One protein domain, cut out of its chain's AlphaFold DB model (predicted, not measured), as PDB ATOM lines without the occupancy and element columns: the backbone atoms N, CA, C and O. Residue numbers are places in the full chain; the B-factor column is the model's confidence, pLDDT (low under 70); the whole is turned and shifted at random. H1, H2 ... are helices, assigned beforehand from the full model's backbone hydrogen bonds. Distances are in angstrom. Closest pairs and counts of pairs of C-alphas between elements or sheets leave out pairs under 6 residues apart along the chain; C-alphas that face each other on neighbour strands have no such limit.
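This is residues 2 to 73 of the 75 residues of an uncharacterized protein of Proteobacteria bacterium (UniProt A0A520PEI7). Short H2 is the middle, with H1 crossing it on one side and the beginning of H3 folded back along the other; residues 54 to 73, of which 54 to 72 belong to H3, stick out as an arm. The 72 printed residues have three named helices, H1 to H3, and no named strand: all helix. The whole is loose, radius of gyration of the C-alphas 15.1 A, spanning 48 by 27 by 22 A.

Find C-alpha 2 at (154.910, 231.856, 323.802); there H1, residues 2 to 18, begins, 24.0 A long, with a kink of 26 degrees near residue 11. H2, residues 29 to 39, is 14.8 A long. H3, residues 43 to 72, runs 43.1 A to C-alpha 72 at (173.966, 223.128, 337.111).

H2 touches H1 at residues 11 to 15 alone, at a steep tilt of 58 degrees; look at their closest C-alphas, Phe 31 and Phe 11, 6.5 A apart. H2 and H3 form a hairpin, a shallow tilt of 15 degrees, opposite ways, touching at residues 43 to 53 of H3 alone; their closest C-alphas, Val 33 and Ala 46, are 4.7 A apart. H1 and H3 are apart. Every O i to N i+4 pair is within hydrogen-bond range in H2 and H3, 12 of 13 in H1.

The farthest C-alphas, Phe 41 and Asn 73, are 49.3 A apart. The printed part has no cut and no long link. Look for pLDDT under 70 at residues 2 to 9 and 72 to 73.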
ATOM      1  N   ILE A   2     153.902 230.977 324.434       56.84
ATOM      2  CA  ILE A   2     154.910 231.856 323.802       56.84
ATOM      3  C   ILE A   2     155.869 231.143 322.820       56.84
ATOM      4  O   ILE A   2     156.268 231.734 321.824       56.84
ATOM      5  N   GLN A   3     156.171 229.851 323.015       60.38
ATOM      6  CA  GLN A   3     157.037 229.087 322.096       60.38
ATOM      7  C   GLN A   3     156.428 228.861 320.700       60.38
ATOM      8  O   GLN A   3     157.168 228.844 319.719       60.38
ATOM      9  N   MET A   4     155.101 228.712 320.589       52.28
ATOM     10  CA  MET A   4     154.407 228.523 319.301       52.28
ATOM     11  C   MET A   4     154.436 229.816 318.472       52.28
ATOM     12  O   MET A   4     154.677 229.778 317.272       52.28
ATOM     13  N   ILE A   5     154.315 230.974 319.134       57.88
ATOM     14  CA  ILE A   5     154.470 232.300 318.512       57.88
ATOM     15  C   ILE A   5     155.931 232.556 318.093       57.88
ATOM     16  O   ILE A   5     156.184 233.171 317.061       57.88
ATOM     17  N   PHE A   6     156.910 232.040 318.842       60.31
ATOM     18  CA  PHE A   6     158.324 232.106 318.452       60.31
ATOM     19  C   PHE A   6     158.620 231.274 317.192       60.31
ATOM     20  O   PHE A   6     159.338 231.721 316.304       60.31
ATOM     21  N   HIS A   7     157.997 230.102 317.057       57.12
ATOM     22  CA  HIS A   7     158.084 229.295 315.834       57.12
ATOM     23  C   HIS A   7     157.327 229.929 314.660       57.12
ATOM     24  O   HIS A   7     157.778 229.835 313.519       57.12
ATOM     25  N   LEU A   8     156.225 230.632 314.940       59.44
ATOM     26  CA  LEU A   8     155.533 231.471 313.965       59.44
ATOM     27  C   LEU A   8     156.375 232.671 313.529       59.44
ATOM     28  O   LEU A   8     156.189 233.090 312.405       59.44
ATOM     29  N   ASN A   9     157.326 233.191 314.313       59.59
ATOM     30  CA  ASN A   9     158.209 234.252 313.810       59.59
ATOM     31  C   ASN A   9     159.104 233.739 312.678       59.59
ATOM     32  O   ASN A   9     159.141 234.358 311.629       59.59
ATOM     33  N   ILE A  10     159.717 232.561 312.815       70.00
ATOM     34  CA  ILE A  10     160.588 232.021 311.756       70.00
ATOM     35  C   ILE A  10     159.760 231.464 310.586       70.00
ATOM     36  O   ILE A  10     160.111 231.663 309.427       70.00
ATOM     37  N   PHE A  11     158.639 230.779 310.853       78.94
ATOM     38  CA  PHE A  11     157.769 230.279 309.781       78.94
ATOM     39  C   PHE A  11     157.055 231.414 309.035       78.94
ATOM     40  O   PHE A  11     157.039 231.404 307.806       78.94
ATOM     41  N   ALA A  12     156.471 232.385 309.747       77.31
ATOM     42  CA  ALA A  12     155.776 233.505 309.123       77.31
ATOM     43  C   ALA A  12     156.752 234.421 308.388       77.31
ATOM     44  O   ALA A  12     156.430 234.816 307.280       77.31
ATOM     45  N   GLU A  13     157.948 234.685 308.924       81.12
ATOM     46  CA  GLU A  13     158.974 235.464 308.220       81.12
ATOM     47  C   GLU A  13     159.356 234.815 306.887       81.12
ATOM     48  O   GLU A  13     159.349 235.483 305.853       81.12
ATOM     49  N   ILE A  14     159.606 233.500 306.873       83.12
ATOM     50  CA  ILE A  14     159.875 232.778 305.623       83.12
ATOM     51  C   ILE A  14     158.653 232.837 304.703       83.12
ATOM     52  O   ILE A  14     158.802 233.074 303.507       83.12
ATOM     53  N   PHE A  15     157.443 232.646 305.231       81.69
ATOM     54  CA  PHE A  15     156.222 232.641 304.428       81.69
ATOM     55  C   PHE A  15     155.942 233.993 303.761       81.69
ATOM     56  O   PHE A  15     155.684 234.029 302.557       81.69
ATOM     57  N   THR A  16     156.026 235.093 304.513       80.69
ATOM     58  CA  THR A  16     155.662 236.433 304.041       80.69
ATOM     59  C   THR A  16     156.774 237.133 303.273       80.69
ATOM     60  O   THR A  16     156.473 237.928 302.390       80.69
ATOM     61  N   THR A  17     158.043 236.874 303.604       83.25
ATOM     62  CA  THR A  17     159.170 237.641 303.050       83.25
ATOM     63  C   THR A  17     159.790 236.965 301.831       83.25
ATOM     64  O   THR A  17     160.185 237.654 300.893       83.25
ATOM     65  N   THR A  18     159.879 235.630 301.809       87.44
ATOM     66  CA  THR A  18     160.567 234.908 300.717       87.44
ATOM     67  C   THR A  18     159.759 233.768 300.106       87.44
ATOM     68  O   THR A  18     160.132 233.255 299.052       87.44
ATOM     69  N   THR A  19     158.699 233.318 300.779       81.81
ATOM     70  CA  THR A  19     157.934 232.101 300.460       81.81
ATOM     71  C   THR A  19     158.845 230.876 300.231       81.81
ATOM     72  O   THR A  19     158.525 229.958 299.479       81.81
ATOM     73  N   GLY A  20     160.010 230.844 300.894       77.88
ATOM     74  CA  GLY A  20     161.016 229.785 300.747       77.88
ATOM     75  C   GLY A  20     162.066 229.995 299.645       77.88
ATOM     76  O   GLY A  20     162.858 229.086 299.399       77.88
ATOM     77  N   GLY A  21     162.090 231.152 298.979       80.62
ATOM     78  CA  GLY A  21     162.989 231.451 297.860       80.62
ATOM     79  C   GLY A  21     164.331 232.115 298.226       80.62
ATOM     80  O   GLY A  21     164.523 232.532 299.365       80.62
ATOM     81  N   PRO A  22     165.256 232.262 297.248       77.69
ATOM     82  CA  PRO A  22     165.177 231.735 295.882       77.69
ATOM     83  C   PRO A  22     165.419 230.213 295.855       77.69
ATOM     84  O   PRO A  22     166.412 229.707 296.381       77.69
ATOM     85  N   GLY A  23     164.486 229.462 295.261       78.19
ATOM     86  CA  GLY A  23     164.494 227.994 295.276       78.19
ATOM     87  C   GLY A  23     164.064 227.409 296.627       78.19
ATOM     88  O   GLY A  23     162.871 227.319 296.904       78.19
ATOM     89  N   THR A  24     165.034 226.966 297.434       78.25
ATOM     90  CA  THR A  24     164.828 226.378 298.776       78.25
ATOM     91  C   THR A  24     165.765 226.955 299.845       78.25
ATOM     92  O   THR A  24     165.816 226.441 300.964       78.25
ATOM     93  N   GLN A  25     166.515 228.016 299.531       80.06
ATOM     94  CA  GLN A  25     167.620 228.484 300.379       80.06
ATOM     95  C   GLN A  25     167.177 229.000 301.749       80.06
ATOM     96  O   GLN A  25     167.914 228.865 302.719       80.06
ATOM     97  N   THR A  26     165.966 229.546 301.849       79.69
ATOM     98  CA  THR A  26     165.422 230.044 303.119       79.69
ATOM     99  C   THR A  26     164.412 229.080 303.736       79.69
ATOM    100  O   THR A  26     163.661 229.470 304.623       79.69
ATOM    101  N   THR A  27     164.318 227.838 303.248       82.31
ATOM    102  CA  THR A  27     163.367 226.856 303.789       82.31
ATOM    103  C   THR A  27     163.928 226.172 305.031       82.31
ATOM    104  O   THR A  27     165.103 225.827 305.097       82.31
ATOM    105  N   ASN A  28     163.069 225.951 306.025       82.94
ATOM    106  CA  ASN A  28     163.370 225.123 307.191       82.94
ATOM    107  C   ASN A  28     162.524 223.835 307.154       82.94
ATOM    108  O   ASN A  28     161.634 223.701 306.314       82.94
ATOM    109  N   LEU A  29     162.783 222.887 308.061       83.19
ATOM    110  CA  LEU A  29     162.063 221.602 308.096       83.19
ATOM    111  C   LEU A  29     160.533 221.773 308.167       83.19
ATOM    112  O   LEU A  29     159.806 221.085 307.457       83.19
ATOM    113  N   ALA A  30     160.039 222.732 308.955       82.94
ATOM    114  CA  ALA A  30     158.607 223.012 309.073       82.94
ATOM    115  C   ALA A  30     158.014 223.610 307.781       82.94
ATOM    116  O   ALA A  30     156.947 223.196 307.327       82.94
ATOM    117  N   PHE A  31     158.726 224.545 307.150       85.88
ATOM    118  CA  PHE A  31     158.339 225.164 305.885       85.88
ATOM    119  C   PHE A  31     158.404 224.173 304.718       85.88
ATOM    120  O   PHE A  31     157.594 224.242 303.796       85.88
ATOM    121  N   LEU A  32     159.323 223.209 304.771       85.94
ATOM    122  CA  LEU A  32     159.423 222.133 303.792       85.94
ATOM    123  C   LEU A  32     158.229 221.175 303.883       85.94
ATOM    124  O   LEU A  32     157.671 220.813 302.850       85.94
ATOM    125  N   VAL A  33     157.785 220.821 305.094       87.19
ATOM    126  CA  VAL A  33     156.550 220.041 305.296       87.19
ATOM    127  C   VAL A  33     155.327 220.817 304.800       87.19
ATOM    128  O   VAL A  33     154.492 220.242 304.107       87.19
ATOM    129  N   TYR A  34     155.250 222.125 305.075       86.00
ATOM    130  CA  TYR A  34     154.203 223.005 304.540       86.00
ATOM    131  C   TYR A  34     154.181 223.015 303.005       86.00
ATOM    132  O   TYR A  34     153.136 222.756 302.409       86.00
ATOM    133  N   ARG A  35     155.334 223.250 302.358       87.69
ATOM    134  CA  ARG A  35     155.463 223.235 300.893       87.69
ATOM    135  C   ARG A  35     155.024 221.896 300.312       87.69
ATOM    136  O   ARG A  35     154.176 221.871 299.428       87.69
ATOM    137  N   LYS A  36     155.534 220.787 300.848       87.88
ATOM    138  CA  LYS A  36     155.178 219.453 300.360       87.88
ATOM    139  C   LYS A  36     153.692 219.135 300.524       87.88
ATOM    140  O   LYS A  36     153.085 218.610 299.599       87.88
ATOM    141  N   ALA A  37     153.102 219.475 301.668       88.31
ATOM    142  CA  ALA A  37     151.707 219.154 301.956       88.31
ATOM    143  C   ALA A  37     150.716 220.004 301.148       88.31
ATOM    144  O   ALA A  37     149.709 219.480 300.683       88.31
ATOM    145  N   LEU A  38     150.976 221.311 301.029       86.19
ATOM    146  CA  LEU A  38     149.986 222.287 300.558       86.19
ATOM    147  C   LEU A  38     150.300 222.894 299.189       86.19
ATOM    148  O   LEU A  38     149.382 223.392 298.547       86.19
ATOM    149  N   LEU A  39     151.560 222.869 298.742       86.81
ATOM    150  CA  LEU A  39     151.950 223.381 297.422       86.81
ATOM    151  C   LEU A  39     152.172 222.246 296.421       86.81
ATOM    152  O   LEU A  39     151.679 222.327 295.301       86.81
ATOM    153  N   ASP A  40     152.851 221.175 296.838       87.44
ATOM    154  CA  ASP A  40     153.116 220.012 295.976       87.44
ATOM    155  C   ASP A  40     152.032 218.919 296.090       87.44
ATOM    156  O   ASP A  40     152.072 217.934 295.355       87.44
ATOM    157  N   PHE A  41     151.072 219.070 297.016       87.62
ATOM    158  CA  PHE A  41     150.025 218.084 297.345       87.62
ATOM    159  C   PHE A  41     150.555 216.666 297.668       87.62
ATOM    160  O   PHE A  41     149.811 215.684 297.647       87.62
ATOM    161  N   ASP A  42     151.835 216.550 298.032       90.31
ATOM    162  CA  ASP A  42     152.505 215.314 298.439       90.31
ATOM    163  C   ASP A  42     152.363 215.121 299.955       90.31
ATOM    164  O   ASP A  42     153.273 215.373 300.754       90.31
ATOM    165  N   ILE A  43     151.170 214.675 300.357       86.75
ATOM    166  CA  ILE A  43     150.821 214.444 301.766       86.75
ATOM    167  C   ILE A  43     151.705 213.339 302.365       86.75
ATOM    168  O   ILE A  43     152.136 213.456 303.510       86.75
ATOM    169  N   GLY A  44     152.035 212.300 301.588       89.56
ATOM    170  CA  GLY A  44     152.890 211.197 302.038       89.56
ATOM    171  C   GLY A  44     154.319 211.652 302.344       89.56
ATOM    172  O   GLY A  44     154.849 211.371 303.424       89.56
ATOM    173  N   GLY A  45     154.929 212.418 301.437       90.12
ATOM    174  CA  GLY A  45     156.247 213.015 301.641       90.12
ATOM    175  C   GLY A  45     156.268 214.034 302.781       90.12
ATOM    176  O   GLY A  45     157.235 214.079 303.546       90.12
ATOM    177  N   ALA A  46     155.196 214.810 302.949       88.50
ATOM    178  CA  ALA A  46     155.049 215.727 304.074       88.50
ATOM    179  C   ALA A  46     154.947 214.992 305.421       88.50
ATOM    180  O   ALA A  46     155.616 215.379 306.382       88.50
ATOM    181  N   SER A  47     154.179 213.899 305.499       88.81
ATOM    182  CA  SER A  47     154.076 213.079 306.712       88.81
ATOM    183  C   SER A  47     155.414 212.441 307.094       88.81
ATOM    184  O   SER A  47     155.789 212.480 308.266       88.81
ATOM    185  N   ALA A  48     156.177 211.925 306.124       91.44
ATOM    186  CA  ALA A  48     157.521 211.404 306.378       91.44
ATOM    187  C   ALA A  48     158.462 212.494 306.926       91.44
ATOM    188  O   ALA A  48     159.155 212.275 307.923       91.44
ATOM    189  N   GLY A  49     158.429 213.698 306.338       88.56
ATOM    190  CA  GLY A  49     159.169 214.861 306.840       88.56
ATOM    191  C   GLY A  49     158.753 215.279 308.258       88.56
ATOM    192  O   GLY A  49     159.603 215.657 309.070       88.56
ATOM    193  N   GLY A  50     157.467 215.144 308.590       86.81
ATOM    194  CA  GLY A  50     156.935 215.386 309.931       86.81
ATOM    195  C   GLY A  50     157.510 214.429 310.977       86.81
ATOM    196  O   GLY A  50     158.023 214.878 312.001       86.81
ATOM    197  N   ILE A  51     157.506 213.121 310.703       91.75
ATOM    198  CA  ILE A  51     158.074 212.117 311.619       91.75
ATOM    199  C   ILE A  51     159.577 212.341 311.825       91.75
ATOM    200  O   ILE A  51     160.047 212.325 312.963       91.75
ATOM    201  N   ILE A  52     160.326 212.627 310.754       90.06
ATOM    202  CA  ILE A  52     161.762 212.941 310.842       90.06
ATOM    203  C   ILE A  52     162.001 214.160 311.742       90.06
ATOM    204  O   ILE A  52     162.883 214.134 312.602       90.06
ATOM    205  N   SER A  53     161.183 215.205 311.594       86.69
ATOM    206  CA  SER A  53     161.284 216.423 312.408       86.69
ATOM    207  C   SER A  53     161.052 216.146 313.898       86.69
ATOM    208  O   SER A  53     161.765 216.686 314.743       86.69
ATOM    209  N   ILE A  54     160.104 215.264 314.235       87.81
ATOM    210  CA  ILE A  54     159.815 214.870 315.623       87.81
ATOM    211  C   ILE A  54     160.987 214.095 316.230       87.81
ATOM    212  O   ILE A  54     161.397 214.374 317.360       87.81
ATOM    213  N   VAL A  55     161.543 213.130 315.495       92.19
ATOM    214  CA  VAL A  55     162.696 212.344 315.963       92.19
ATOM    215  C   VAL A  55     163.893 213.259 316.211       92.19
ATOM    216  O   VAL A  55     164.512 213.194 317.273       92.19
ATOM    217  N   PHE A  56     164.172 214.169 315.278       88.88
ATOM    218  CA  PHE A  56     165.240 215.152 315.424       88.88
ATOM    219  C   PHE A  56     165.038 216.052 316.653       88.88
ATOM    220  O   PHE A  56     165.963 216.229 317.447       88.88
ATOM    221  N   ALA A  57     163.820 216.555 316.876       87.25
ATOM    222  CA  ALA A  57     163.501 217.383 318.038       87.25
ATOM    223  C   ALA A  57     163.735 216.651 319.371       87.25
ATOM    224  O   ALA A  57     164.278 217.241 320.305       87.25
ATOM    225  N   ASN A  58     163.391 215.362 319.455       92.94
ATOM    226  CA  ASN A  58     163.643 214.554 320.652       92.94
ATOM    227  C   ASN A  58     165.144 214.402 320.939       92.94
ATOM    228  O   ASN A  58     165.570 214.536 322.086       92.94
ATOM    229  N   ILE A  59     165.961 214.182 319.905       92.50
ATOM    230  CA  ILE A  59     167.423 214.096 320.045       92.50
ATOM    231  C   ILE A  59     167.990 215.419 320.575       92.50
ATOM    232  O   ILE A  59     168.767 215.429 321.534       92.50
ATOM    233  N   VAL A  60     167.569 216.543 319.988       89.88
ATOM    234  CA  VAL A  60     168.005 217.884 320.404       89.88
ATOM    235  C   VAL A  60     167.562 218.194 321.837       89.88
ATOM    236  O   VAL A  60     168.354 218.722 322.615       89.88
ATOM    237  N   ALA A  61     166.343 217.812 322.228       88.94
ATOM    238  CA  ALA A  61     165.839 217.996 323.587       88.94
ATOM    239  C   ALA A  61     166.689 217.244 324.624       88.94
ATOM    240  O   ALA A  61     167.067 217.824 325.641       88.94
ATOM    241  N   ILE A  62     167.058 215.988 324.351       91.12
ATOM    242  CA  ILE A  62     167.942 215.208 325.233       91.12
ATOM    243  C   ILE A  62     169.308 215.892 325.375       91.12
ATOM    244  O   ILE A  62     169.852 215.970 326.478       91.12
ATOM    245  N   PHE A  63     169.866 216.399 324.274       89.69
ATOM    246  CA  PHE A  63     171.155 217.088 324.292       89.69
ATOM    247  C   PHE A  63     171.105 218.396 325.095       89.69
ATOM    248  O   PHE A  63     171.967 218.627 325.943       89.69
ATOM    249  N   LEU A  64     170.068 219.210 324.886       87.75
ATOM    250  CA  LEU A  64     169.841 220.452 325.630       87.75
ATOM    251  C   LEU A  64     169.683 220.188 327.129       87.75
ATOM    252  O   LEU A  64     170.344 220.838 327.935       87.75
ATOM    253  N   LEU A  65     168.873 219.195 327.508       89.31
ATOM    254  CA  LEU A  65     168.691 218.813 328.909       89.31
ATOM    255  C   LEU A  65     170.001 218.337 329.545       89.31
ATOM    256  O   LEU A  65     170.302 218.716 330.674       89.31
ATOM    257  N   ARG A  66     170.822 217.564 328.820       84.94
ATOM    258  CA  ARG A  66     172.152 217.147 329.301       84.94
ATOM    259  C   ARG A  66     173.114 218.321 329.472       84.94
ATOM    260  O   ARG A  66     173.867 218.334 330.441       84.94
ATOM    261  N   MET A  67     173.110 219.288 328.556       85.06
ATOM    262  CA  MET A  67     173.961 220.477 328.647       85.06
ATOM    263  C   MET A  67     173.572 221.347 329.845       85.06
ATOM    264  O   MET A  67     174.442 221.745 330.616       85.06
ATOM    265  N   ILE A  68     172.274 221.591 330.033       85.69
ATOM    266  CA  ILE A  68     171.755 222.355 331.172       85.69
ATOM    267  C   ILE A  68     172.080 221.633 332.485       85.69
ATOM    268  O   ILE A  68     172.671 222.241 333.369       85.69
ATOM    269  N   ALA A  69     171.803 220.328 332.587       80.69
ATOM    270  CA  ALA A  69     172.099 219.545 333.790       80.69
ATOM    271  C   ALA A  69     173.595 219.551 334.156       80.69
ATOM    272  O   ALA A  69     173.947 219.614 335.329       80.69
ATOM    273  N   LYS A  70     174.492 219.523 333.161       75.62
ATOM    274  CA  LYS A  70     175.941 219.581 333.400       75.62
ATOM    275  C   LYS A  70     176.411 220.966 333.866       75.62
ATOM    276  O   LYS A  70     177.337 221.031 334.662       75.62
ATOM    277  N   ASN A  71     175.769 222.041 333.406       74.81
ATOM    278  CA  ASN A  71     176.050 223.415 333.842       74.81
ATOM    279  C   ASN A  71     175.430 223.770 335.211       74.81
ATOM    280  O   ASN A  71     175.699 224.849 335.723       74.81
ATOM    281  N   MET A  72     174.584 222.910 335.790       63.94
ATOM    282  CA  MET A  72     173.966 223.128 337.111       63.94
ATOM    283  C   MET A  72     174.688 222.401 338.254       63.94
ATOM    284  O   MET A  72     174.464 222.727 339.409       63.94
ATOM    285  N   ASN A  73     175.570 221.444 337.950       60.72
ATOM    286  CA  ASN A  73     176.405 220.746 338.938       60.72
ATOM    287  C   ASN A  73     177.749 221.468 339.186       60.72
ATOM    288  O   ASN A  73     178.745 220.817 339.499       60.72
TER     289      ASN A  73